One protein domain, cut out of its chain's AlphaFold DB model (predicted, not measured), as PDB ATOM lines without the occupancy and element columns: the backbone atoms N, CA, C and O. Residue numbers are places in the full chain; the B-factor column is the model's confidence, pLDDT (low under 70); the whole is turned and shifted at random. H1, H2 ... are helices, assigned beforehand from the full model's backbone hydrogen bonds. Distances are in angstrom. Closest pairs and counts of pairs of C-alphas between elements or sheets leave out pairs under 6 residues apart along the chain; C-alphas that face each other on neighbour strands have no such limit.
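This is residues 21 to 167 of the 230 residues of an uncharacterized protein of Denitratisoma oestradiolicum (UniProt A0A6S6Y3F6). Four helices, H1 to H4, run up and down side by side as a long bundle, with long H1 and H4 next to each other and the shorter H2 and H3 making a hairpin beside them. At the end where H1 begins, H5 stands across H1, and H6 packs on both the first turns of H1 and the end of H2. The printed part has 147 residues, all helix by class, with six named helices in the order H1 to H6 and no named strand. It is compact, with a radius of gyration of the C-alphas of 16.7 A and spans of 47 by 33 by 27 A.

H4, the longest helix, covers residues 95 to 120 and 37.4 A, from C-alpha 95 at (24.246, 43.427, -22.161). H1, residues 21 to 45, is 36.9 A long and begins at C-alpha 21 at (34.094, 17.894, -50.058). H3, residues 74 to 90, measures 24.7 A, and H2, residues 51 to 67, 23.7 A. H5 is residues 136 to 146; H6 is residues 154 to 166, ending at C-alpha 166 at (18.126, 20.631, -50.188).

H1 is the hub, touching H4, H5 and H6. H4 and H1 run opposite ways at a shallow tilt of 6 degrees; their closest C-alphas, Val 38 and Val 103, are 6.5 A apart. H3 and H4 form a helical hairpin, closest at C-alphas 84 and 98, 5.4 A. H2 and H3 form another, closest at C-alphas 61 and 78, 5.4 A. H1 and H2 are close but not clearly touching, 7.8 A between C-alphas 44 and 53. H5 is about perpendicular to H1, at 83 degrees, and touches residues 21 to 25 of H1 alone, closest at C-alphas 21 and 138, 6.0 A. H6 touches H1 at a steep tilt of 53 degrees, closest at C-alphas 23 and 161, 6.3 A. It also touches H2, at residue 67 of H2 alone, 5.5 A from C-alpha 67 to C-alpha 158. H2 and H4 are apart. Packing is mostly aligned, only just: 4 of 6 pairs that touch and have a tilt are at a shallow one. Every O i to N i+4 pair is within hydrogen-bond range in H2, H3, H4, H5 and H6; in H1, 18 of 21 are.

The C-alphas farthest apart, of Pro 93 and Arg 144, are 49.6 A apart. The printed part has no cut. The link from H4 to H5, residues 121 to 135, is long. Mean pLDDT of the printed part is 92.7, and no printed residue is under 70.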
ATOM      1  N   ALA A  21      32.926  17.017 -50.052       94.62
ATOM      2  CA  ALA A  21      34.094  17.894 -50.058       94.62
ATOM      3  C   ALA A  21      33.678  19.363 -50.193       94.62
ATOM      4  O   ALA A  21      34.195  20.223 -49.476       94.62
ATOM      5  N   LEU A  22      32.710  19.643 -51.074       95.00
ATOM      6  CA  LEU A  22      32.104  20.968 -51.204       95.00
ATOM      7  C   LEU A  22      31.512  21.432 -49.866       95.00
ATOM      8  O   LEU A  22      31.812  22.530 -49.395       95.00
ATOM      9  N   ILE A  23      30.707  20.576 -49.237       95.06
ATOM     10  CA  ILE A  23      30.017  20.882 -47.982       95.06
ATOM     11  C   ILE A  23      31.019  21.126 -46.855       95.06
ATOM     12  O   ILE A  23      30.923  22.139 -46.164       95.06
ATOM     13  N   ALA A  24      32.031  20.265 -46.706       96.00
ATOM     14  CA  ALA A  24      33.060  20.420 -45.680       96.00
ATOM     15  C   ALA A  24      33.772  21.782 -45.767       96.00
ATOM     16  O   ALA A  24      33.984  22.435 -44.738       96.00
ATOM     17  N   VAL A  25      34.120  22.228 -46.984       96.69
ATOM     18  CA  VAL A  25      34.752  23.538 -47.227       96.69
ATOM     19  C   VAL A  25      33.808  24.683 -46.877       96.69
ATOM     20  O   VAL A  25      34.209  25.592 -46.147       96.69
ATOM     21  N   LEU A  26      32.569  24.649 -47.370       96.94
ATOM     22  CA  LEU A  26      31.606  25.731 -47.163       96.94
ATOM     23  C   LEU A  26      31.208  25.881 -45.686       96.94
ATOM     24  O   LEU A  26      31.189  27.006 -45.187       96.94
ATOM     25  N   ILE A  27      30.997  24.777 -44.959       95.44
ATOM     26  CA  ILE A  27      30.734  24.811 -43.509       95.44
ATOM     27  C   ILE A  27      31.913  25.432 -42.763       95.44
ATOM     28  O   ILE A  27      31.720  26.315 -41.932       95.44
ATOM     29  N   ASN A  28      33.146  25.010 -43.066       94.94
ATOM     30  CA  ASN A  28      34.332  25.562 -42.408       94.94
ATOM     31  C   ASN A  28      34.448  27.078 -42.622       94.94
ATOM     32  O   ASN A  28      34.774  27.810 -41.685       94.94
ATOM     33  N   ARG A  29      34.152  27.568 -43.833       95.75
ATOM     34  CA  ARG A  29      34.142  29.008 -44.133       95.75
ATOM     35  C   ARG A  29      33.038  29.744 -43.385       95.75
ATOM     36  O   ARG A  29      33.311  30.784 -42.787       95.75
ATOM     37  N   GLU A  30      31.818  29.210 -43.376       96.62
ATOM     38  CA  GLU A  30      30.703  29.789 -42.625       96.62
ATOM     39  C   GLU A  30      31.011  29.857 -41.126       96.62
ATOM     40  O   GLU A  30      30.850  30.910 -40.516       96.62
ATOM     41  N   HIS A  31      31.528  28.776 -40.540       95.69
ATOM     42  CA  HIS A  31      31.864  28.714 -39.117       95.69
ATOM     43  C   HIS A  31      33.008  29.660 -38.754       95.69
ATOM     44  O   HIS A  31      32.970  30.286 -37.694       95.69
ATOM     45  N   SER A  32      34.005  29.796 -39.630       95.25
ATOM     46  CA  SER A  32      35.114  30.743 -39.445       95.25
ATOM     47  C   SER A  32      34.623  32.190 -39.498       95.25
ATOM     48  O   SER A  32      34.994  33.006 -38.649       95.25
ATOM     49  N   ARG A  33      33.739  32.502 -40.457       96.19
ATOM     50  CA  ARG A  33      33.087  33.812 -40.574       96.19
ATOM     51  C   ARG A  33      32.253  34.117 -39.334       96.19
ATOM     52  O   ARG A  33      32.455  35.167 -38.731       96.19
ATOM     53  N   LEU A  34      31.387  33.189 -38.925       96.69
ATOM     54  CA  LEU A  34      30.545  33.335 -37.740       96.69
ATOM     55  C   LEU A  34      31.394  33.557 -36.484       96.69
ATOM     56  O   LEU A  34      31.149  34.495 -35.736       96.69
ATOM     57  N   SER A  35      32.447  32.761 -36.291       95.31
ATOM     58  CA  SER A  35      33.348  32.906 -35.137       95.31
ATOM     59  C   SER A  35      34.037  34.273 -35.113       95.31
ATOM     60  O   SER A  35      34.200  34.864 -34.052       95.31
ATOM     61  N   SER A  36      34.423  34.798 -36.277       96.44
ATOM     62  CA  SER A  36      35.033  36.130 -36.386       96.44
ATOM     63  C   SER A  36      34.026  37.249 -36.101       96.44
ATOM     64  O   SER A  36      34.364  38.234 -35.445       96.44
ATOM     65  N   GLN A  37      32.782  37.090 -36.559       95.56
ATOM     66  CA  GLN A  37      31.689  38.026 -36.289       95.56
ATOM     67  C   GLN A  37      31.341  38.054 -34.797       95.56
ATOM     68  O   GLN A  37      31.300  39.131 -34.218       95.56
ATOM     69  N   VAL A  38      31.204  36.888 -34.157       95.38
ATOM     70  CA  VAL A  38      30.945  36.772 -32.712       95.38
ATOM     71  C   VAL A  38      32.074  37.394 -31.888       95.38
ATOM     72  O   VAL A  38      31.804  38.216 -31.025       95.38
ATOM     73  N   LYS A  39      33.346  37.125 -32.217       92.75
ATOM     74  CA  LYS A  39      34.495  37.791 -31.567       92.75
ATOM     75  C   LYS A  39      34.481  39.314 -31.705       92.75
ATOM     76  O   LYS A  39      35.071  40.021 -30.900       92.75
ATOM     77  N   THR A  40      33.860  39.840 -32.758       91.12
ATOM     78  CA  THR A  40      33.750  41.291 -32.936       91.12
ATOM     79  C   THR A  40      32.686  41.886 -32.008       91.12
ATOM     80  O   THR A  40      32.829  43.041 -31.614       91.12
ATOM     81  N   LEU A  41      31.680  41.107 -31.591       92.00
ATOM     82  CA  LEU A  41      30.652  41.546 -30.638       92.00
ATOM     83  C   LEU A  41      31.222  41.815 -29.240       92.00
ATOM     84  O   LEU A  41      30.765  42.739 -28.575       92.00
ATOM     85  N   GLU A  42      32.268  41.097 -28.831       90.00
ATOM     86  CA  GLU A  42      32.986  41.355 -27.573       90.00
ATOM     87  C   GLU A  42      33.523  42.796 -27.517       90.00
ATOM     88  O   GLU A  42      33.444  43.480 -26.501       90.00
ATOM     89  N   LYS A  43      33.986  43.331 -28.653       89.69
ATOM     90  CA  LYS A  43      34.423  44.736 -28.731       89.69
ATOM     91  C   LYS A  43      33.260  45.713 -28.576       89.69
ATOM     92  O   LYS A  43      33.451  46.801 -28.044       89.69
ATOM     93  N   VAL A  44      32.074  45.338 -29.056       88.56
ATOM     94  CA  VAL A  44      30.850  46.147 -28.950       88.56
ATOM     95  C   VAL A  44      30.349  46.190 -27.511       88.56
ATOM     96  O   VAL A  44      29.854  47.227 -27.082       88.56
ATOM     97  N   LEU A  45      30.521  45.101 -26.755       86.56
ATOM     98  CA  LEU A  45      30.132  45.017 -25.347       86.56
ATOM     99  C   LEU A  45      30.764  46.129 -24.497       86.56
ATOM    100  O   LEU A  45      30.096  46.715 -23.651       86.56
ATOM    101  N   HIS A  46      32.033  46.446 -24.752       84.56
ATOM    102  CA  HIS A  46      32.781  47.448 -23.986       84.56
ATOM    103  C   HIS A  46      32.791  48.843 -24.629       84.56
ATOM    104  O   HIS A  46      33.353  49.783 -24.065       84.56
ATOM    105  N   ALA A  47      32.201  48.994 -25.815       84.38
ATOM    106  CA  ALA A  47      32.159  50.266 -26.521       84.38
ATOM    107  C   ALA A  47      30.950  51.107 -26.091       84.38
ATOM    108  O   ALA A  47      29.856  50.595 -25.850       84.38
ATOM    109  N   LEU A  48      31.119  52.433 -26.075       85.62
ATOM    110  CA  LEU A  48      29.991  53.353 -25.935       85.62
ATOM    111  C   LEU A  48      28.998  53.171 -27.091       85.62
ATOM    112  O   LEU A  48      29.373  52.807 -28.209       85.62
ATOM    113  N   PHE A  49      27.726  53.465 -26.822       90.50
ATOM    114  CA  PHE A  49      26.691  53.417 -27.848       90.50
ATOM    115  C   PHE A  49      27.027  54.335 -29.034       90.50
ATOM    116  O   PHE A  49      27.367  55.507 -28.855       90.50
ATOM    117  N   SER A  50      26.869  53.809 -30.249       93.75
ATOM    118  CA  SER A  50      26.969  54.560 -31.499       93.75
ATOM    119  C   SER A  50      25.899  54.097 -32.480       93.75
ATOM    120  O   SER A  50      25.772  52.898 -32.732       93.75
ATOM    121  N   ASP A  51      25.203  55.040 -33.118       94.19
ATOM    122  CA  ASP A  51      24.228  54.726 -34.172       94.19
ATOM    123  C   ASP A  51      24.858  53.943 -35.326       94.19
ATOM    124  O   ASP A  51      24.248  53.030 -35.877       94.19
ATOM    125  N   LYS A  52      26.117  54.246 -35.666       94.81
ATOM    126  CA  LYS A  52      26.853  53.530 -36.712       94.81
ATOM    127  C   LYS A  52      27.029  52.056 -36.363       94.81
ATOM    128  O   LYS A  52      26.868  51.200 -37.231       94.81
ATOM    129  N   GLU A  53      27.379  51.764 -35.115       94.62
ATOM    130  CA  GLU A  53      27.571  50.386 -34.666       94.62
ATOM    131  C   GLU A  53      26.229  49.671 -34.511       94.62
ATOM    132  O   GLU A  53      26.074  48.548 -34.980       94.62
ATOM    133  N   TYR A  54      25.212  50.360 -33.999       95.12
ATOM    134  CA  TYR A  54      23.846  49.848 -33.954       95.12
ATOM    135  C   TYR A  54      23.331  49.413 -35.340       95.12
ATOM    136  O   TYR A  54      22.843  48.292 -35.489       95.12
ATOM    137  N   GLN A  55      23.518  50.235 -36.381       96.38
ATOM    138  CA  GLN A  55      23.139  49.879 -37.756       96.38
ATOM    139  C   GLN A  55      23.944  48.692 -38.307       96.38
ATOM    140  O   GLN A  55      23.391  47.830 -38.992       96.38
ATOM    141  N   ARG A  56      25.238  48.595 -37.980       95.81
ATOM    142  CA  ARG A  56      26.065  47.436 -38.357       95.81
ATOM    143  C   ARG A  56      25.555  46.145 -37.731       95.81
ATOM    144  O   ARG A  56      25.523  45.127 -38.418       95.81
ATOM    145  N   LEU A  57      25.137  46.183 -36.468       95.88
ATOM    146  CA  LEU A  57      24.588  45.012 -35.794       95.88
ATOM    147  C   LEU A  57      23.235  44.598 -36.387       95.88
ATOM    148  O   LEU A  57      23.022  43.410 -36.613       95.88
ATOM    149  N   ILE A  58      22.352  45.554 -36.706       96.19
ATOM    150  CA  ILE A  58      21.089  45.258 -37.407       96.19
ATOM    151  C   ILE A  58      21.374  44.540 -38.729       96.19
ATOM    152  O   ILE A  58      20.794  43.490 -39.012       96.19
ATOM    153  N   GLN A  59      22.309  45.068 -39.524       96.44
ATOM    154  CA  GLN A  59      22.694  44.436 -40.782       96.44
ATOM    155  C   GLN A  59      23.305  43.046 -40.557       96.44
ATOM    156  O   GLN A  59      23.068  42.136 -41.349       96.44
ATOM    157  N   LEU A  60      24.073  42.857 -39.481       96.38
ATOM    158  CA  LEU A  60      24.634  41.558 -39.119       96.38
ATOM    159  C   LEU A  60      23.536  40.533 -38.805       96.38
ATOM    160  O   LEU A  60      23.597  39.425 -39.334       96.38
ATOM    161  N   ALA A  61      22.520  40.902 -38.019       95.31
ATOM    162  CA  ALA A  61      21.383  40.033 -37.713       95.31
ATOM    163  C   ALA A  61      20.596  39.653 -38.977       95.31
ATOM    164  O   ALA A  61      20.331  38.471 -39.216       95.31
ATOM    165  N   ALA A  62      20.318  40.627 -39.850       95.12
ATOM    166  CA  ALA A  62      19.680  40.376 -41.143       95.12
ATOM    167  C   ALA A  62      20.516  39.424 -42.019       95.12
ATOM    168  O   ALA A  62      19.992  38.465 -42.591       95.12
ATOM    169  N   ASN A  63      21.834  39.636 -42.068       95.69
ATOM    170  CA  ASN A  63      22.759  38.773 -42.798       95.69
ATOM    171  C   ASN A  63      22.792  37.357 -42.218       95.69
ATOM    172  O   ASN A  63      22.853  36.397 -42.980       95.69
ATOM    173  N   TRP A  64      22.743  37.191 -40.895       96.19
ATOM    174  CA  TRP A  64      22.681  35.866 -40.281       96.19
ATOM    175  C   TRP A  64      21.410  35.124 -40.686       96.19
ATOM    176  O   TRP A  64      21.510  33.989 -41.150       96.19
ATOM    177  N   ARG A  65      20.242  35.775 -40.633       93.56
ATOM    178  CA  ARG A  65      18.980  35.170 -41.100       93.56
ATOM    179  C   ARG A  65      19.032  34.771 -42.572       93.56
ATOM    180  O   ARG A  65      18.608  33.677 -42.936       93.56
ATOM    181  N   ALA A  66      19.559  35.646 -43.423       93.12
ATOM    182  CA  ALA A  66      19.573  35.417 -44.863       93.12
ATOM    183  C   ALA A  66      20.637  34.399 -45.305       93.12
ATOM    184  O   ALA A  66      20.391  33.608 -46.222       93.12
ATOM    185  N   LEU A  67      21.817  34.403 -44.676       95.19
ATOM    186  CA  LEU A  67      23.021  33.756 -45.211       95.19
ATOM    187  C   LEU A  67      23.475  32.519 -44.439       95.19
ATOM    188  O   LEU A  67      24.244  31.736 -44.994       95.19
ATOM    189  N   LEU A  68      23.039  32.301 -43.199       95.62
ATOM    190  CA  LEU A  68      23.347  31.048 -42.510       95.62
ATOM    191  C   LEU A  68      22.608  29.887 -43.186       95.62
ATOM    192  O   LEU A  68      21.414  29.980 -43.475       95.62
ATOM    193  N   ALA A  69      23.334  28.809 -43.490       92.44
ATOM    194  CA  ALA A  69      22.802  27.710 -44.296       92.44
ATOM    195  C   ALA A  69      22.012  26.665 -43.495       92.44
ATOM    196  O   ALA A  69      21.154  25.984 -44.052       92.44
ATOM    197  N   PHE A  70      22.303  26.515 -42.202       89.44
ATOM    198  CA  PHE A  70      21.575  25.596 -41.328       89.44
ATOM    199  C   PHE A  70      20.271  26.220 -40.808       89.44
ATOM    200  O   PHE A  70      20.271  26.938 -39.805       89.44
ATOM    201  N   ASP A  71      19.172  25.924 -41.509       81.94
ATOM    202  CA  ASP A  71      17.831  26.478 -41.264       81.94
ATOM    203  C   ASP A  71      17.328  26.273 -39.824       81.94
ATOM    204  O   ASP A  71      16.664  27.153 -39.292       81.94
ATOM    205  N   ASP A  72      17.630  25.138 -39.185       79.50
ATOM    206  CA  ASP A  72      17.051  24.809 -37.872       79.50
ATOM    207  C   ASP A  72      17.709  25.604 -36.728       79.50
ATOM    208  O   ASP A  72      17.083  25.879 -35.707       79.50
ATOM    209  N   GLY A  73      18.977  25.996 -36.898       82.25
ATOM    210  CA  GLY A  73      19.725  26.762 -35.897       82.25
ATOM    211  C   GLY A  73      19.783  28.268 -36.167       82.25
ATOM    212  O   GLY A  73      19.949  29.048 -35.228       82.25
ATOM    213  N   ALA A  74      19.685  28.692 -37.431       89.44
ATOM    214  CA  ALA A  74      19.895  30.088 -37.821       89.44
ATOM    215  C   ALA A  74      18.884  31.082 -37.209       89.44
ATOM    216  O   ALA A  74      19.338  32.128 -36.740       89.44
ATOM    217  N   PRO A  75      17.562  30.796 -37.155       90.62
ATOM    218  CA  PRO A  75      16.583  31.715 -36.578       90.62
ATOM    219  C   PRO A  75      16.879  32.027 -35.114       90.62
ATOM    220  O   PRO A  75      17.042  33.191 -34.769       90.62
ATOM    221  N   LYS A  76      17.085  30.995 -34.286       90.69
ATOM    222  CA  LYS A  76      17.351  31.170 -32.852       90.69
ATOM    223  C   LYS A  76      18.602  32.012 -32.596       90.69
ATOM    224  O   LYS A  76      18.576  32.908 -31.763       90.69
ATOM    225  N   LEU A  77      19.679  31.757 -33.340       94.81
ATOM    226  CA  LEU A  77      20.910  32.540 -33.235       94.81
ATOM    227  C   LEU A  77      20.699  34.011 -33.633       94.81
ATOM    228  O   LEU A  77      21.207  34.911 -32.963       94.81
ATOM    229  N   ALA A  78      19.957  34.266 -34.711       95.38
ATOM    230  CA  ALA A  78      19.659  35.628 -35.136       95.38
ATOM    231  C   ALA A  78      18.746  36.363 -34.143       95.38
ATOM    232  O   ALA A  78      19.000  37.524 -33.841       95.38
ATOM    233  N   ASP A  79      17.735  35.686 -33.598       94.81
ATOM    234  CA  ASP A  79      16.813  36.254 -32.611       94.81
ATOM    235  C   ASP A  79      17.558  36.658 -31.334       94.81
ATOM    236  O   ASP A  79      17.372  37.760 -30.823       94.81
ATOM    237  N   THR A  80      18.478  35.816 -30.854       96.06
ATOM    238  CA  THR A  80      19.343  36.160 -29.720       96.06
ATOM    239  C   THR A  80      20.191  37.404 -30.001       96.06
ATOM    240  O   THR A  80      20.318  38.269 -29.131       96.06
ATOM    241  N   LEU A  81      20.741  37.541 -31.215       97.19
ATOM    242  CA  LEU A  81      21.478  38.746 -31.599       97.19
ATOM    243  C   LEU A  81      20.567  39.982 -31.613       97.19
ATOM    244  O   LEU A  81      20.992  41.051 -31.185       97.19
ATOM    245  N   GLU A  82      19.311  39.862 -32.038       96.94
ATOM    246  CA  GLU A  82      18.359  40.979 -32.010       96.94
ATOM    247  C   GLU A  82      17.999  41.428 -30.596       96.94
ATOM    248  O   GLU A  82      17.903  42.632 -30.342       96.94
ATOM    249  N   VAL A  83      17.883  40.490 -29.654       96.81
ATOM    250  CA  VAL A  83      17.707  40.821 -28.232       96.81
ATOM    251  C   VAL A  83      18.930  41.573 -27.699       96.81
ATOM    252  O   VAL A  83      18.777  42.608 -27.047       96.81
ATOM    253  N   PHE A  84      20.145  41.121 -28.029       96.06
ATOM    254  CA  PHE A  84      21.375  41.844 -27.689       96.06
ATOM    255  C   PHE A  84      21.405  43.254 -28.304       96.06
ATOM    256  O   PHE A  84      21.739  44.223 -27.624       96.06
ATOM    257  N   ILE A  85      21.000  43.404 -29.567       95.81
ATOM    258  CA  ILE A  85      20.934  44.695 -30.269       95.81
ATOM    259  C   ILE A  85      19.964  45.661 -29.585       95.81
ATOM    260  O   ILE A  85      20.270  46.849 -29.431       95.81
ATOM    261  N   ALA A  86      18.797  45.170 -29.165       95.31
ATOM    262  CA  ALA A  86      17.825  45.966 -28.426       95.31
ATOM    263  C   ALA A  86      18.401  46.440 -27.082       95.31
ATOM    264  O   ALA A  86      18.294  47.624 -26.753       95.31
ATOM    265  N   ALA A  87      19.079  45.549 -26.353       93.94
ATOM    266  CA  ALA A  87      19.757  45.876 -25.103       93.94
ATOM    267  C   ALA A  87      20.890  46.896 -25.294       93.94
ATOM    268  O   ALA A  87      20.973  47.852 -24.522       93.94
ATOM    269  N   TYR A  88      21.699  46.761 -26.351       93.44
ATOM    270  CA  TYR A  88      22.753  47.722 -26.693       93.44
ATOM    271  C   TYR A  88      22.186  49.122 -26.953       93.44
ATOM    272  O   TYR A  88      22.701  50.114 -26.435       93.44
ATOM    273  N   ARG A  89      21.073  49.221 -27.694       94.19
ATOM    274  CA  ARG A  89      20.391  50.503 -27.939       94.19
ATOM    275  C   ARG A  89      19.888  51.152 -26.653       94.19
ATOM    276  O   ARG A  89      19.962  52.370 -26.507       94.19
ATOM    277  N   GLN A  90      19.363  50.343 -25.740       93.06
ATOM    278  CA  GLN A  90      18.820  50.802 -24.464       93.06
ATOM    279  C   GLN A  90      19.899  51.021 -23.396       93.06
ATOM    280  O   GLN A  90      19.581  51.548 -22.333       93.06
ATOM    281  N   ARG A  91      21.160  50.648 -23.672       89.94
ATOM    282  CA  ARG A  91      22.269  50.637 -22.701       89.94
ATOM    283  C   ARG A  91      21.912  49.822 -21.456       89.94
ATOM    284  O   ARG A  91      22.132  50.251 -20.326       89.94
ATOM    285  N   SER A  92      21.289  48.670 -21.689       91.69
ATOM    286  CA  SER A  92      20.820  47.781 -20.631       91.69
ATOM    287  C   SER A  92      21.996  47.225 -19.814       91.69
ATOM    288  O   SER A  92      23.012  46.852 -20.406       91.69
ATOM    289  N   PRO A  93      21.858  47.086 -18.481       90.56
ATOM    290  CA  PRO A  93      22.862  46.416 -17.652       90.56
ATOM    291  C   PRO A  93      23.021  44.920 -17.984       90.56
ATOM    292  O   PRO A  93      24.051  44.336 -17.672       90.56
ATOM    293  N   ASP A  94      22.048  44.302 -18.664       93.50
ATOM    294  CA  ASP A  94      22.076  42.877 -19.032       93.50
ATOM    295  C   ASP A  94      22.921  42.566 -20.280       93.50
ATOM    296  O   ASP A  94      22.924  41.433 -20.768       93.50
ATOM    297  N   GLN A  95      23.600  43.561 -20.857       90.38
ATOM    298  CA  GLN A  95      24.246  43.427 -22.161       90.38
ATOM    299  C   GLN A  95      25.321  42.324 -22.197       90.38
ATOM    300  O   GLN A  95      25.426  41.623 -23.201       90.38
ATOM    301  N   GLU A  96      26.065  42.128 -21.107       93.06
ATOM    302  CA  GLU A  96      27.074  41.062 -20.975       93.06
ATOM    303  C   GLU A  96      26.432  39.671 -21.003       93.06
ATOM    304  O   GLU A  96      26.765  38.844 -21.849       93.06
ATOM    305  N   ARG A  97      25.398  39.451 -20.184       95.94
ATOM    306  CA  ARG A  97      24.637  38.193 -20.175       95.94
ATOM    307  C   ARG A  97      24.037  37.872 -21.549       95.94
ATOM    308  O   ARG A  97      23.990  36.715 -21.959       95.94
ATOM    309  N   LEU A  98      23.540  38.886 -22.258       95.38
ATOM    310  CA  LEU A  98      22.965  38.717 -23.595       95.38
ATOM    311  C   LEU A  98      24.032  38.456 -24.661       95.38
ATOM    312  O   LEU A  98      23.783  37.681 -25.581       95.38
ATOM    313  N   HIS A  99      25.215  39.060 -24.537       95.31
ATOM    314  CA  HIS A  99      26.369  38.718 -25.364       95.31
ATOM    315  C   HIS A  99      26.742  37.240 -25.191       95.31
ATOM    316  O   HIS A  99      26.885  36.527 -26.186       95.31
ATOM    317  N   ASP A 100      26.825  36.761 -23.951       95.38
ATOM    318  CA  ASP A 100      27.168  35.367 -23.661       95.38
ATOM    319  C   ASP A 100      26.146  34.390 -24.245       95.38
ATOM    320  O   ASP A 100      26.518  33.350 -24.792       95.38
ATOM    321  N   GLU A 101      24.862  34.755 -24.232       96.44
ATOM    322  CA  GLU A 101      23.820  33.978 -24.905       96.44
ATOM    323  C   GLU A 101      24.037  33.933 -26.431       96.44
ATOM    324  O   GLU A 101      23.881  32.870 -27.036       96.44
ATOM    325  N   VAL A 102      24.467  35.031 -27.078       96.50
ATOM    326  CA  VAL A 102      24.834  35.017 -28.513       96.50
ATOM    327  C   VAL A 102      26.007  34.066 -28.762       96.50
ATOM    328  O   VAL A 102      25.964  33.261 -29.699       96.50
ATOM    329  N   VAL A 103      27.051  34.127 -27.928       96.44
ATOM    330  CA  VAL A 103      28.223  33.241 -28.021       96.44
ATOM    331  C   VAL A 103      27.801  31.779 -27.868       96.44
ATOM    332  O   VAL A 103      28.203  30.925 -28.668       96.44
ATOM    333  N   PHE A 104      26.949  31.488 -26.885       95.31
ATOM    334  CA  PHE A 104      26.424  30.155 -26.630       95.31
ATOM    335  C   PHE A 104      25.605  29.627 -27.814       95.31
ATOM    336  O   PHE A 104      25.900  28.542 -28.326       95.31
ATOM    337  N   GLN A 105      24.638  30.399 -28.322       95.12
ATOM    338  CA  GLN A 105      23.830  29.989 -29.476       95.12
ATOM    339  C   GLN A 105      24.680  29.806 -30.739       95.12
ATOM    340  O   GLN A 105      24.412  28.899 -31.530       95.12
ATOM    341  N   ALA A 106      25.752  30.586 -30.922       96.06
ATOM    342  CA  ALA A 106      26.691  30.376 -32.023       96.06
ATOM    343  C   ALA A 106      27.445  29.040 -31.886       96.06
ATOM    344  O   ALA A 106      27.692  28.355 -32.884       96.06
ATOM    345  N   GLY A 107      27.774  28.633 -30.657       93.50
ATOM    346  CA  GLY A 107      28.308  27.306 -30.347       93.50
ATOM    347  C   GLY A 107      27.319  26.186 -30.685       93.50
ATOM    348  O   GLY A 107      27.666  25.268 -31.435       93.50
ATOM    349  N   VAL A 108      26.073  26.298 -30.209       92.62
ATOM    350  CA  VAL A 108      24.987  25.338 -30.488       92.62
ATOM    351  C   VAL A 108      24.752  25.203 -31.990       92.62
ATOM    352  O   VAL A 108      24.705  24.085 -32.505       92.62
ATOM    353  N   TYR A 109      24.685  26.329 -32.706       95.00
ATOM    354  CA  TYR A 109      24.566  26.363 -34.160       95.00
ATOM    355  C   TYR A 109      25.660  25.527 -34.824       95.00
ATOM    356  O   TYR A 109      25.365  24.616 -35.595       95.00
ATOM    357  N   ARG A 110      26.932  25.792 -34.503       93.94
ATOM    358  CA  ARG A 110      28.073  25.099 -35.120       93.94
ATOM    359  C   ARG A 110      28.071  23.603 -34.821       93.94
ATOM    360  O   ARG A 110      28.340  22.804 -35.720       93.94
ATOM    361  N   MET A 111      27.779  23.226 -33.578       90.94
ATOM    362  CA  MET A 111      27.719  21.824 -33.165       90.94
ATOM    363  C   MET A 111      26.577  21.081 -33.859       90.94
ATOM    364  O   MET A 111      26.815  20.027 -34.449       90.94
ATOM    365  N   GLY A 112      25.367  21.646 -33.850       88.81
ATOM    366  CA  GLY A 112      24.200  21.069 -34.517       88.81
ATOM    367  C   GLY A 112      24.404  20.937 -36.025       88.81
ATOM    368  O   GLY A 112      24.127  19.887 -36.602       88.81
ATOM    369  N   HIS A 113      25.003  21.955 -36.645       91.00
ATOM    370  CA  HIS A 113      25.325  21.965 -38.068       91.00
ATOM    371  C   HIS A 113      26.274  20.809 -38.444       91.00
ATOM    372  O   HIS A 113      26.015  20.072 -39.398       91.00
ATOM    373  N   TRP A 114      27.334  20.577 -37.660       90.75
ATOM    374  CA  TRP A 114      28.223  19.431 -37.879       90.75
ATOM    375  C   TRP A 114      27.570  18.087 -37.571       90.75
ATOM    376  O   TRP A 114      27.843  17.117 -38.278       90.75
ATOM    377  N   ALA A 115      26.737  18.010 -36.533       87.56
ATOM    378  CA  ALA A 115      26.030  16.785 -36.178       87.56
ATOM    379  C   ALA A 115      25.112  16.328 -37.321       87.56
ATOM    380  O   ALA A 115      25.189  15.171 -37.733       87.56
ATOM    381  N   LEU A 116      24.331  17.251 -37.895       86.12
ATOM    382  CA  LEU A 116      23.489  16.999 -39.064       86.12
ATOM    383  C   LEU A 116      24.325  16.456 -40.231       86.12
ATOM    384  O   LEU A 116      24.053  15.391 -40.779       86.12
ATOM    385  N   VAL A 117      25.382  17.174 -40.598       89.50
ATOM    386  CA  VAL A 117      26.173  16.864 -41.791       89.50
ATOM    387  C   VAL A 117      26.894  15.525 -41.660       89.50
ATOM    388  O   VAL A 117      26.840  14.715 -42.582       89.50
ATOM    389  N   LYS A 118      27.500  15.242 -40.502       88.31
ATOM    390  CA  LYS A 118      28.148  13.947 -40.236       88.31
ATOM    391  C   LYS A 118      27.153  12.789 -40.228       88.31
ATOM    392  O   LYS A 118      27.525  11.682 -40.601       88.31
ATOM    393  N   HIS A 119      25.913  13.033 -39.808       85.06
ATOM    394  CA  HIS A 119      24.871  12.011 -39.802       85.06
ATOM    395  C   HIS A 119      24.370  11.684 -41.215       85.06
ATOM    396  O   HIS A 119      24.173  10.519 -41.549       85.06
ATOM    397  N   PHE A 120      24.176  12.702 -42.055       84.19
ATOM    398  CA  PHE A 120      23.458  12.552 -43.323       84.19
ATOM    399  C   PHE A 120      24.317  12.508 -44.580       84.19
ATOM    400  O   PHE A 120      23.812  12.128 -45.638       84.19
ATOM    401  N   ILE A 121      25.579  12.928 -44.505       86.81
ATOM    402  CA  ILE A 121      26.450  13.051 -45.675       86.81
ATOM    403  C   ILE A 121      27.646  12.111 -45.496       86.81
ATOM    404  O   ILE A 121      28.657  12.489 -44.895       86.81
ATOM    405  N   PRO A 122      27.554  10.877 -46.025       85.38
ATOM    406  CA  PRO A 122      28.666   9.937 -46.014       85.38
ATOM    407  C   PRO A 122      29.921  10.537 -46.657       85.38
ATOM    408  O   PRO A 122      29.838  11.228 -47.672       85.38
ATOM    409  N   GLY A 123      31.087  10.262 -46.073       89.00
ATOM    410  CA  GLY A 123      32.385  10.713 -46.586       89.00
ATOM    411  C   GLY A 123      32.764  12.155 -46.237       89.00
ATOM    412  O   GLY A 123      33.868  12.593 -46.558       89.00
ATOM    413  N   VAL A 124      31.901  12.916 -45.549       92.50
ATOM    414  CA  VAL A 124      32.259  14.279 -45.115       92.50
ATOM    415  C   VAL A 124      33.367  14.269 -44.062       92.50
ATOM    416  O   VAL A 124      34.218  15.151 -44.058       92.50
ATOM    417  N   THR A 125      33.399  13.250 -43.201       92.12
ATOM    418  CA  THR A 125      34.450  13.049 -42.194       92.12
ATOM    419  C   THR A 125      35.808  12.785 -42.828       92.12
ATOM    420  O   THR A 125      36.807  13.291 -42.333       92.12
ATOM    421  N   ASP A 126      35.839  12.091 -43.966       94.31
ATOM    422  CA  ASP A 126      37.070  11.778 -44.706       94.31
ATOM    423  C   ASP A 126      37.703  13.039 -45.315       94.31
ATOM    424  O   ASP A 126      38.867  13.049 -45.726       94.31
ATOM    425  N   CYS A 127      36.924  14.125 -45.379       95.25
ATOM    426  CA  CYS A 127      37.380  15.426 -45.836       95.25
ATOM    427  C   CYS A 127      38.084  16.247 -44.747       95.25
ATOM    428  O   CYS A 127      38.642  17.303 -45.063       95.25
ATOM    429  N   LEU A 128      38.056  15.793 -43.490       93.50
ATOM    430  CA  LEU A 128      38.523  16.532 -42.321       93.50
ATOM    431  C   LEU A 128      39.768  15.885 -41.701       93.50
ATOM    432  O   LEU A 128      39.995  14.685 -41.830       93.50
ATOM    433  N   ASP A 129      40.568  16.690 -41.012       92.06
ATOM    434  CA  ASP A 129      41.576  16.199 -40.078       92.06
ATOM    435  C   ASP A 129      40.962  15.849 -38.710       92.06
ATOM    436  O   ASP A 129      39.764  16.034 -38.461       92.06
ATOM    437  N   ASN A 130      41.806  15.377 -37.790       87.31
ATOM    438  CA  ASN A 130      41.410  15.005 -36.428       87.31
ATOM    439  C   ASN A 130      40.826  16.175 -35.612       87.31
ATOM    440  O   ASN A 130      40.173  15.945 -34.597       87.31
ATOM    441  N   PHE A 131      41.035  17.417 -36.052       84.38
ATOM    442  CA  PHE A 131      40.545  18.634 -35.407       84.38
ATOM    443  C   PHE A 131      39.308  19.218 -36.111       84.38
ATOM    444  O   PHE A 131      38.815  20.277 -35.723       84.38
ATOM    445  N   GLY A 132      38.780  18.544 -37.139       84.00
ATOM    446  CA  GLY A 132      37.610  18.990 -37.895       84.00
ATOM    447  C   GLY A 132      37.904  20.052 -38.959       84.00
ATOM    448  O   GLY A 132      36.968  20.616 -39.530       84.00
ATOM    449  N   SER A 133      39.177  20.322 -39.257       90.12
ATOM    450  CA  SER A 133      39.581  21.222 -40.338       90.12
ATOM    451  C   SER A 133      39.635  20.482 -41.670       90.12
ATOM    452  O   SER A 133      40.122  19.362 -41.754       90.12
ATOM    453  N   VAL A 134      39.180  21.121 -42.753       94.50
ATOM    454  CA  VAL A 134      39.248  20.495 -44.090       94.50
ATOM    455  C   VAL A 134      40.689  20.251 -44.530       94.50
ATOM    456  O   VAL A 134      41.497  21.183 -44.504       94.50
ATOM    457  N   LEU A 135      40.981  19.048 -45.032       95.12
ATOM    458  CA  LEU A 135      42.303  18.701 -45.555       95.12
ATOM    459  C   LEU A 135      42.683  19.567 -46.778       95.12
ATOM    460  O   LEU A 135      41.823  19.848 -47.625       95.12
ATOM    461  N   PRO A 136      43.970  19.949 -46.941       95.81
ATOM    462  CA  PRO A 136      44.420  20.853 -48.007       95.81
ATOM    463  C   PRO A 136      43.981  20.443 -49.418       95.81
ATOM    464  O   PRO A 136      43.463  21.275 -50.163       95.81
ATOM    465  N   LYS A 137      44.064  19.145 -49.747       95.81
ATOM    466  CA  LYS A 137      43.672  18.603 -51.060       95.81
ATOM    467  C   LYS A 137      42.236  18.965 -51.470       95.81
ATOM    468  O   LYS A 137      41.990  19.268 -52.636       95.81
ATOM    469  N   TYR A 138      41.290  18.989 -50.525       96.00
ATOM    470  CA  TYR A 138      39.894  19.340 -50.814       96.00
ATOM    471  C   TYR A 138      39.696  20.852 -50.931       96.00
ATOM    472  O   TYR A 138      38.906  21.299 -51.760       96.00
ATOM    473  N   ARG A 139      40.455  21.657 -50.171       93.50
ATOM    474  CA  ARG A 139      40.458  23.124 -50.318       93.50
ATOM    475  C   ARG A 139      40.973  23.539 -51.697       93.50
ATOM    476  O   ARG A 139      40.393  24.410 -52.336       93.50
ATOM    477  N   GLU A 140      42.041  22.906 -52.171       94.12
ATOM    478  CA  GLU A 140      42.612  23.164 -53.496       94.12
ATOM    479  C   GLU A 140      41.695  22.711 -54.631       94.12
ATOM    480  O   GLU A 140      41.549  23.423 -55.625       94.12
ATOM    481  N   ALA A 141      41.074  21.537 -54.497       93.31
ATOM    482  CA  ALA A 141      40.098  21.051 -55.466       93.31
ATOM    483  C   ALA A 141      38.874  21.977 -55.542       93.31
ATOM    484  O   ALA A 141      38.403  22.286 -56.635       93.31
ATOM    485  N   PHE A 142      38.402  22.474 -54.392       94.62
ATOM    486  CA  PHE A 142      37.334  23.467 -54.334       94.62
ATOM    487  C   PHE A 142      37.720  24.747 -55.080       94.62
ATOM    488  O   PHE A 142      36.974  25.169 -55.960       94.62
ATOM    489  N   LYS A 143      38.900  25.318 -54.796       94.12
ATOM    490  CA  LYS A 143      39.372  26.537 -55.472       94.12
ATOM    491  C   LYS A 143      39.417  26.365 -56.988       94.12
ATOM    492  O   LYS A 143      38.878  27.185 -57.717       94.12
ATOM    493  N   ARG A 144      39.988  25.253 -57.459       93.06
ATOM    494  CA  ARG A 144      40.070  24.937 -58.893       93.06
ATOM    495  C   ARG A 144      38.704  24.824 -59.567       93.06
ATOM    496  O   ARG A 144      38.581  25.168 -60.734       93.06
ATOM    497  N   ARG A 145      37.695  24.309 -58.860       92.00
ATOM    498  CA  ARG A 145      36.376  24.022 -59.437       92.00
ATOM    499  C   ARG A 145      35.392  25.186 -59.338       92.00
ATOM    500  O   ARG A 145      34.572  25.339 -60.235       92.00
ATOM    501  N   TYR A 146      35.445  25.954 -58.254       91.06
ATOM    502  CA  TYR A 146      34.430  26.958 -57.922       91.06
ATOM    503  C   TYR A 146      34.976  28.389 -57.847       91.06
ATOM    504  O   TYR A 146      34.184  29.322 -57.856       91.06
ATOM    505  N   GLU A 147      36.298  28.573 -57.773       91.81
ATOM    506  CA  GLU A 147      36.943  29.886 -57.597       91.81
ATOM    507  C   GLU A 147      38.066  30.127 -58.615       91.81
ATOM    508  O   GLU A 147      39.030  30.838 -58.336       91.81
ATOM    509  N   ALA A 148      37.963  29.520 -59.802       88.00
ATOM    510  CA  ALA A 148      38.961  29.676 -60.862       88.00
ATOM    511  C   ALA A 148      39.083  31.134 -61.341       88.00
ATOM    512  O   ALA A 148      40.176  31.586 -61.668       88.00
ATOM    513  N   GLU A 149      37.967  31.868 -61.340       87.50
ATOM    514  CA  GLU A 149      37.867  33.258 -61.812       87.50
ATOM    515  C   GLU A 149      37.819  34.280 -60.658       87.50
ATOM    516  O   GLU A 149      37.703  35.481 -60.886       87.50
ATOM    517  N   GLY A 150      37.915  33.819 -59.406       90.00
ATOM    518  CA  GLY A 150      37.827  34.663 -58.215       90.00
ATOM    519  C   GLY A 150      37.131  33.970 -57.045       90.00
ATOM    520  O   GLY A 150      36.444  32.964 -57.214       90.00
ATOM    521  N   ASN A 151      37.309  34.510 -55.837       92.38
ATOM    522  CA  ASN A 151      36.671  33.959 -54.641       92.38
ATOM    523  C   ASN A 151      35.146  34.100 -54.719       92.38
ATOM    524  O   ASN A 151      34.634  35.162 -55.077       92.38
ATOM    525  N   LEU A 152      34.421  33.065 -54.296       93.50
ATOM    526  CA  LEU A 152      32.968  33.133 -54.194       93.50
ATOM    527  C   LEU A 152      32.556  34.164 -53.142       93.50
ATOM    528  O   LEU A 152      33.095  34.174 -52.027       93.50
ATOM    529  N   SER A 153      31.532  34.961 -53.453       95.62
ATOM    530  CA  SER A 153      30.902  35.837 -52.465       95.62
ATOM    531  C   SER A 153      30.270  35.027 -51.326       95.62
ATOM    532  O   SER A 153      30.040  33.818 -51.440       95.62
ATOM    533  N   VAL A 154      29.980  35.685 -50.204       95.19
ATOM    534  CA  VAL A 154      29.340  35.027 -49.053       95.19
ATOM    535  C   VAL A 154      27.954  34.502 -49.431       95.19
ATOM    536  O   VAL A 154      27.569  33.410 -49.014       95.19
ATOM    537  N   GLU A 155      27.236  35.247 -50.261       95.62
ATOM    538  CA  GLU A 155      25.916  34.913 -50.785       95.62
ATOM    539  C   GLU A 155      25.991  33.665 -51.663       95.62
ATOM    540  O   GLU A 155      25.234  32.720 -51.445       95.62
ATOM    541  N   ALA A 156      26.952  33.611 -52.592       94.38
ATOM    542  CA  ALA A 156      27.155  32.450 -53.451       94.38
ATOM    543  C   ALA A 156      27.532  31.202 -52.636       94.38
ATOM    544  O   ALA A 156      26.989  30.120 -52.859       94.38
ATOM    545  N   GLN A 157      28.411  31.351 -51.639       95.69
ATOM    546  CA  GLN A 157      28.763  30.267 -50.716       95.69
ATOM    547  C   GLN A 157      27.541  29.759 -49.937       95.69
ATOM    548  O   GLN A 157      27.337  28.549 -49.838       95.69
ATOM    549  N   SER A 158      26.719  30.673 -49.412       94.88
ATOM    550  CA  SER A 158      25.488  30.341 -48.686       94.88
ATOM    551  C   SER A 158      24.493  29.595 -49.572       94.88
ATOM    552  O   SER A 158      24.004  28.532 -49.195       94.88
ATOM    553  N   GLN A 159      24.232  30.108 -50.775       94.56
ATOM    554  CA  GLN A 159      23.298  29.502 -51.722       94.56
ATOM    555  C   GLN A 159      23.743  28.102 -52.141       94.56
ATOM    556  O   GLN A 159      22.927  27.180 -52.144       94.56
ATOM    557  N   LEU A 160      25.035  27.913 -52.429       94.38
ATOM    558  CA  LEU A 160      25.582  26.591 -52.729       94.38
ATOM    559  C   LEU A 160      25.401  25.632 -51.551       94.38
ATOM    560  O   LEU A 160      24.968  24.500 -51.760       94.38
ATOM    561  N   LEU A 161      25.679  26.070 -50.321       93.94
ATOM    562  CA  LEU A 161      25.533  25.218 -49.142       93.94
ATOM    563  C   LEU A 161      24.066  24.843 -48.884       93.94
ATOM    564  O   LEU A 161      23.755  23.668 -48.688       93.94
ATOM    565  N   LYS A 162      23.143  25.807 -48.986       92.50
ATOM    566  CA  LYS A 162      21.693  25.566 -48.896       92.50
ATOM    567  C   LYS A 162      21.210  24.597 -49.977       92.50
ATOM    568  O   LYS A 162      20.423  23.698 -49.683       92.50
ATOM    569  N   ALA A 163      21.717  24.725 -51.205       91.75
ATOM    570  CA  ALA A 163      21.404  23.802 -52.293       91.75
ATOM    571  C   ALA A 163      21.889  22.375 -51.996       91.75
ATOM    572  O   ALA A 163      21.171  21.423 -52.283       91.75
ATOM    573  N   GLN A 164      23.053  22.204 -51.359       90.62
ATOM    574  CA  GLN A 164      23.508  20.882 -50.914       90.62
ATOM    575  C   GLN A 164      22.599  20.287 -49.828       90.62
ATOM    576  O   GLN A 164      22.306  19.093 -49.856       90.62
ATOM    577  N   TYR A 165      22.092  21.101 -48.901       87.88
ATOM    578  CA  TYR A 165      21.156  20.639 -47.865       87.88
ATOM    579  C   TYR A 165      19.760  20.342 -48.381       87.88
ATOM    580  O   TYR A 165      19.080  19.471 -47.836       87.88
ATOM    581  N   ALA A 166      19.340  20.993 -49.464       87.69
ATOM    582  CA  ALA A 166      18.126  20.631 -50.188       87.69
ATOM    583  C   ALA A 166      18.129  19.167 -50.656       87.69
ATOM    584  O   ALA A 166      17.063  18.569 -50.764       87.69
ATOM    585  N   LEU A 167      19.311  18.574 -50.850       87.00
ATOM    586  CA  LEU A 167      19.474  17.186 -51.280       87.00
ATOM    587  C   LEU A 167      19.430  16.170 -50.127       87.00
ATOM    588  O   LEU A 167      19.397  14.969 -50.391       87.00
TER     589      LEU A 167